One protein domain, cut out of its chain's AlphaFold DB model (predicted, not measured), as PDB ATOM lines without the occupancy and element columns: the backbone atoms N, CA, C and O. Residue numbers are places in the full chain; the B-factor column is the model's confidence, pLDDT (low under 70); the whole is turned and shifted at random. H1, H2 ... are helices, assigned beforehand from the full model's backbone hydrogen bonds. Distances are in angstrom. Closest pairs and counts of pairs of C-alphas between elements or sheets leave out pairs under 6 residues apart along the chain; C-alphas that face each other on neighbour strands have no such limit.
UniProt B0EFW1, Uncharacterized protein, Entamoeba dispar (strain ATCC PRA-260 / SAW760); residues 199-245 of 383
ATOM      1  N   GLU A 199      36.289  29.135 105.151       91.50
ATOM      2  CA  GLU A 199      36.469  27.740 104.753       91.50
ATOM      3  C   GLU A 199      36.682  27.600 103.241       91.50
ATOM      4  O   GLU A 199      37.535  26.832 102.807       91.50
ATOM      5  N   GLU A 200      36.011  28.435 102.443       90.50
ATOM      6  CA  GLU A 200      36.225  28.529 100.993       90.50
ATOM      7  C   GLU A 200      37.681  28.871 100.647       90.50
ATOM      8  O   GLU A 200      38.259  28.282  99.735       90.50
ATOM      9  N   TRP A 201      38.311  29.787 101.393       86.06
ATOM     10  CA  TRP A 201      39.701  30.164 101.143       86.06
ATOM     11  C   TRP A 201      40.672  29.037 101.500       86.06
ATOM     12  O   TRP A 201      41.644  28.805 100.777       86.06
ATOM     13  N   LYS A 202      40.407  28.298 102.584       89.06
ATOM     14  CA  LYS A 202      41.202  27.116 102.944       89.06
ATOM     15  C   LYS A 202      41.086  26.024 101.887       89.06
ATOM     16  O   LYS A 202      42.117  25.526 101.445       89.06
ATOM     17  N   GLN A 203      39.872  25.721 101.428       91.12
ATOM     18  CA  GLN A 203      39.639  24.732 100.373       91.12
ATOM     19  C   GLN A 203      40.300  25.147  99.056       91.12
ATOM     20  O   GLN A 203      41.003  24.347  98.446       91.12
ATOM     21  N   ALA A 204      40.171  26.414  98.650       88.31
ATOM     22  CA  ALA A 204      40.852  26.934  97.466       88.31
ATOM     23  C   ALA A 204      42.382  26.844  97.598       88.31
ATOM     24  O   ALA A 204      43.078  26.511  96.635       88.31
ATOM     25  N   LYS A 205      42.929  27.097  98.794       86.00
ATOM     26  CA  LYS A 205      44.364  26.945  99.067       86.00
ATOM     27  C   LYS A 205      44.804  25.484  99.009       86.00
ATOM     28  O   LYS A 205      45.872  25.209  98.469       86.00
ATOM     29  N   GLU A 206      44.016  24.557  99.540       87.75
ATOM     30  CA  GLU A 206      44.291  23.120  99.446       87.75
ATOM     31  C   GLU A 206      44.226  22.627  98.001       87.75
ATOM     32  O   GLU A 206      45.167  21.989  97.542       87.75
ATOM     33  N   GLN A 207      43.200  23.014  97.243       87.81
ATOM     34  CA  GLN A 207      43.113  22.727  95.809       87.81
ATOM     35  C   GLN A 207      44.314  23.294  95.053       87.81
ATOM     36  O   GLN A 207      44.925  22.591  94.254       87.81
ATOM     37  N   THR A 208      44.717  24.531  95.353       84.25
ATOM     38  CA  THR A 208      45.905  25.141  94.745       84.25
ATOM     39  C   THR A 208      47.171  24.359  95.088       84.25
ATOM     40  O   THR A 208      48.013  24.168  94.214       84.25
ATOM     41  N   LYS A 209      47.321  23.874  96.329       86.81
ATOM     42  CA  LYS A 209      48.451  23.018  96.726       86.81
ATOM     43  C   LYS A 209      48.458  21.698  95.958       86.81
ATOM     44  O   LYS A 209      49.514  21.304  95.472       86.81
ATOM     45  N   THR A 210      47.305  21.049  95.818       87.00
ATOM     46  CA  THR A 210      47.164  19.798  95.061       87.00
ATOM     47  C   THR A 210      47.502  20.007  93.590       87.00
ATOM     48  O   THR A 210      48.367  19.310  93.074       87.00
ATOM     49  N   ILE A 211      46.923  21.027  92.950       83.81
ATOM     50  CA  ILE A 211      47.205  21.372  91.551       83.81
ATOM     51  C   ILE A 211      48.680  21.744  91.375       83.81
ATOM     52  O   ILE A 211      49.314  21.307  90.426       83.81
ATOM     53  N   SER A 212      49.269  22.516  92.293       78.00
ATOM     54  CA  SER A 212      50.689  22.886  92.206       78.00
ATOM     55  C   SER A 212      51.596  21.665  92.327       78.00
ATOM     56  O   SER A 212      52.593  21.575  91.615       78.00
ATOM     57  N   LYS A 213      51.251  20.718  93.206       84.00
ATOM     58  CA  LYS A 213      51.972  19.453  93.339       84.00
ATOM     59  C   LYS A 213      51.845  18.619  92.064       84.00
ATOM     60  O   LYS A 213      52.862  18.181  91.547       84.00
ATOM     61  N   GLU A 214      50.639  18.479  91.524       81.50
ATOM     62  CA  GLU A 214      50.377  17.744  90.283       81.50
ATOM     63  C   GLU A 214      51.090  18.375  89.082       81.50
ATOM     64  O   GLU A 214      51.741  17.679  88.312       81.50
ATOM     65  N   VAL A 215      51.064  19.704  88.954       80.44
ATOM     66  CA  VAL A 215      51.803  20.431  87.915       80.44
ATOM     67  C   VAL A 215      53.305  20.232  88.087       80.44
ATOM     68  O   VAL A 215      53.990  19.989  87.100       80.44
ATOM     69  N   TYR A 216      53.836  20.292  89.309       71.62
ATOM     70  CA  TYR A 216      55.267  20.096  89.556       71.62
ATOM     71  C   TYR A 216      55.723  18.650  89.300       71.62
ATOM     72  O   TYR A 216      56.834  18.421  88.815       71.62
ATOM     73  N   GLU A 217      54.876  17.676  89.623       78.62
ATOM     74  CA  GLU A 217      55.103  16.250  89.371       78.62
ATOM     75  C   GLU A 217      54.783  15.854  87.924       78.62
ATOM     76  O   GLU A 217      55.215  14.794  87.477       78.62
ATOM     77  N   SER A 218      54.094  16.715  87.167       82.94
ATOM     78  CA  SER A 218      53.778  16.449  85.768       82.94
ATOM     79  C   SER A 218      55.053  16.286  84.944       82.94
ATOM     80  O   SER A 218      56.000  17.078  85.022       82.94
ATOM     81  N   GLU A 219      55.057  15.264  84.092       79.75
ATOM     82  CA  GLU A 219      56.171  15.002  83.182       79.75
ATOM     83  C   GLU A 219      56.455  16.210  82.285       79.75
ATOM     84  O   GLU A 219      57.613  16.539  82.041       79.75
ATOM     85  N   GLN A 220      55.414  16.934  81.864       78.62
ATOM     86  CA  GLN A 220      55.552  18.141  81.048       78.62
ATOM     87  C   GLN A 220      56.355  19.232  81.762       78.62
ATOM     88  O   GLN A 220      57.223  19.853  81.147       78.62
ATOM     89  N   PHE A 221      56.113  19.447  83.057       75.75
ATOM     90  CA  PHE A 221      56.869  20.426  83.831       75.75
ATOM     91  C   PHE A 221      58.310  19.972  84.067       75.75
ATOM     92  O   PHE A 221      59.226  20.783  83.955       75.75
ATOM     93  N   GLN A 222      58.544  18.684  84.325       79.81
ATOM     94  CA  GLN A 222      59.902  18.145  84.470       79.81
ATOM     95  C   GLN A 222      60.699  18.221  83.161       79.81
ATOM     96  O   GLN A 222      61.879  18.576  83.178       79.81
ATOM     97  N   VAL A 223      60.062  17.950  82.019       82.88
ATOM     98  CA  VAL A 223      60.662  18.112  80.686       82.88
ATOM     99  C   VAL A 223      60.965  19.583  80.417       82.88
ATOM    100  O   VAL A 223      62.098  19.908  80.068       82.88
ATOM    101  N   ALA A 224      60.011  20.487  80.660       77.94
ATOM    102  CA  ALA A 224      60.213  21.924  80.482       77.94
ATOM    103  C   ALA A 224      61.304  22.483  81.412       77.94
ATOM    104  O   ALA A 224      62.092  23.334  80.999       77.94
ATOM    105  N   LYS A 225      61.392  21.985  82.652       79.00
ATOM    106  CA  LYS A 225      62.445  22.344  83.606       79.00
ATOM    107  C   LYS A 225      63.817  21.907  83.095       79.00
ATOM    108  O   LYS A 225      64.707  22.748  83.005       79.00
ATOM    109  N   LYS A 226      63.967  20.644  82.684       81.56
ATOM    110  CA  LYS A 226      65.217  20.123  82.103       81.56
ATOM    111  C   LYS A 226      65.605  20.854  80.817       81.56
ATOM    112  O   LYS A 226      66.771  21.176  80.618       81.56
ATOM    113  N   GLU A 227      64.640  21.159  79.952       81.00
ATOM    114  CA  GLU A 227      64.886  21.910  78.718       81.00
ATOM    115  C   GLU A 227      65.289  23.366  79.011       81.00
ATOM    116  O   GLU A 227      66.182  23.911  78.362       81.00
ATOM    117  N   GLY A 228      64.667  23.992  80.012       78.56
ATOM    118  CA  GLY A 228      65.017  25.327  80.491       78.56
ATOM    119  C   GLY A 228      66.417  25.386  81.105       78.56
ATOM    120  O   GLY A 228      67.184  26.302  80.793       78.56
ATOM    121  N   GLU A 229      66.778  24.395  81.919       76.50
ATOM    122  CA  GLU A 229      68.123  24.230  82.482       76.50
ATOM    123  C   GLU A 229      69.155  24.020  81.364       76.50
ATOM    124  O   GLU A 229      70.143  24.755  81.315       76.50
ATOM    125  N   LYS A 230      68.877  23.145  80.387       78.12
ATOM    126  CA  LYS A 230      69.743  22.921  79.215       78.12
ATOM    127  C   LYS A 230      69.931  24.189  78.377       78.12
ATOM    128  O   LYS A 230      71.057  24.553  78.049       78.12
ATOM    129  N   LYS A 231      68.851  24.912  78.063       79.62
ATOM    130  CA  LYS A 231      68.918  26.189  77.323       79.62
ATOM    131  C   LYS A 231      69.700  27.253  78.089       79.62
ATOM    132  O   LYS A 231      70.381  28.075  77.477       79.62
ATOM    133  N   THR A 232      69.604  27.262  79.415       71.31
ATOM    134  CA  THR A 232      70.357  28.196  80.260       71.31
ATOM    135  C   THR A 232      71.838  27.828  80.295       71.31
ATOM    136  O   THR A 232      72.669  28.710  80.087       71.31
ATOM    137  N   ALA A 233      72.177  26.547  80.456       68.31
ATOM    138  CA  ALA A 233      73.550  26.055  80.363       68.31
ATOM    139  C   ALA A 233      74.171  26.383  79.000       68.31
ATOM    140  O   ALA A 233      75.229  27.006  78.954       68.31
ATOM    141  N   GLN A 234      73.470  26.097  77.898       75.56
ATOM    142  CA  GLN A 234      73.926  26.405  76.539       75.56
ATOM    143  C   GLN A 234      74.186  27.905  76.335       75.56
ATOM    144  O   GLN A 234      75.173  28.281  75.707       75.56
ATOM    145  N   ARG A 235      73.339  28.789  76.883       69.44
ATOM    146  CA  ARG A 235      73.561  30.248  76.822       69.44
ATOM    147  C   ARG A 235      74.789  30.701  77.609       69.44
ATOM    148  O   ARG A 235      75.401  31.693  77.228       69.44
ATOM    149  N   MET A 236      75.111  30.019  78.705       66.50
ATOM    150  CA  MET A 236      76.219  30.384  79.591       66.50
ATOM    151  C   MET A 236      77.561  29.829  79.103       66.50
ATOM    152  O   MET A 236      78.573  30.514  79.211       66.50
ATOM    153  N   THR A 237      77.578  28.611  78.559       70.19
ATOM    154  CA  THR A 237      78.811  27.903  78.177       70.19
ATOM    155  C   THR A 237      79.064  27.891  76.669       70.19
ATOM    156  O   THR A 237      80.187  27.634  76.239       70.19
ATOM    157  N   GLY A 238      78.035  28.132  75.850       75.94
ATOM    158  CA  GLY A 238      78.097  27.991  74.393       75.94
ATOM    159  C   GLY A 238      78.184  26.541  73.896       75.94
ATOM    160  O   GLY A 238      78.297  26.336  72.690       75.94
ATOM    161  N   ARG A 239      78.138  25.537  74.785       68.94
ATOM    162  CA  ARG A 239      78.184  24.106  74.439       68.94
ATOM    163  C   ARG A 239      76.788  23.490  74.519       68.94
ATOM    164  O   ARG A 239      76.054  23.736  75.474       68.94
ATOM    165  N   GLU A 240      76.425  22.680  73.527       71.31
ATOM    166  CA  GLU A 240      75.092  22.053  73.440       71.31
ATOM    167  C   GLU A 240      74.894  20.897  74.438       71.31
ATOM    168  O   GLU A 240      73.754  20.576  74.784       71.31
ATOM    169  N   ASP A 241      76.000  20.346  74.949       74.38
ATOM    170  CA  ASP A 241      76.037  19.212  75.882       74.38
ATOM    171  C   ASP A 241      76.384  19.614  77.326       74.38
ATOM    172  O   ASP A 241      76.653  18.753  78.158       74.38
ATOM    173  N   ALA A 242      76.410  20.914  77.647       63.22
ATOM    174  CA  ALA A 242      76.727  21.363  79.002       63.22
ATOM    175  C   ALA A 242      75.592  21.026  79.982       63.22
ATOM    176  O   ALA A 242      74.445  21.444  79.788       63.22
ATOM    177  N   GLU A 243      75.922  20.307  81.054       63.91
ATOM    178  CA  GLU A 243      75.019  20.056  82.174       63.91
ATOM    179  C   GLU A 243      75.093  21.234  83.160       63.91
ATOM    180  O   GLU A 243      76.153  21.805  83.418       63.91
ATOM    181  N   PHE A 244      73.947  21.677  83.674       57.22
ATOM    182  CA  PHE A 244      73.902  22.827  84.575       57.22
ATOM    183  C   PHE A 244      74.282  22.405  86.008       57.22
ATOM    184  O   PHE A 244      73.396  22.173  86.826       57.22
ATOM    185  N   ASP A 245      75.580  22.338  86.335       64.31
ATOM    186  CA  ASP A 245      76.075  22.220  87.725       64.31
ATOM    187  C   ASP A 245      76.765  23.525  88.178       64.31
ATOM    188  O   ASP A 245      77.991  23.671  88.087       64.31
TER     189      ASP A 245
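What this domain is: This is residues 199 to 245 of the 383 residues of an uncharacterized protein of Entamoeba dispar (strain ATCC PRA-260 / SAW760) (UniProt B0EFW1). Two helices of equal residue count, H1 then H2, meet near their ends as a wide-open V, and the tail after H2, residues 238 to 245, folds back beside the far end of H2. The printed part has 47 residues with two named helices and no named strand, and its class is all helix. It is extended, with a radius of gyration of the C-alphas of 16.3 A and spans of 51 by 17 by 13 A.

Where its parts are: Find C-alpha 199 at (36.469, 27.740, 104.753); from there H1, residues 199 to 217, runs 26.8 A. Pass Ser 218 to C-alpha 219 at (56.171, 15.002, 83.182), where H2, residues 219 to 237, begins; it runs 26.5 A to C-alpha 237 at (78.811, 27.903, 78.177).

How they stand to each other: Look at the tight link of one residue: H1 and H2 are close but not clearly touching, and their closest C-alphas, Val 215 and Phe 221, are 6.5 A apart. Their lines stand at a steep tilt of 61 degrees, the same way. In H1 and H2 every O i to N i+4 pair is within hydrogen-bond range.

The domain as a whole: The C-alphas farthest apart, Glu 199 and Arg 239, are 51.7 A apart. The printed part has no cut. Read pLDDT under 70 at residues 233, 235 to 236, 239 and 242 to 245.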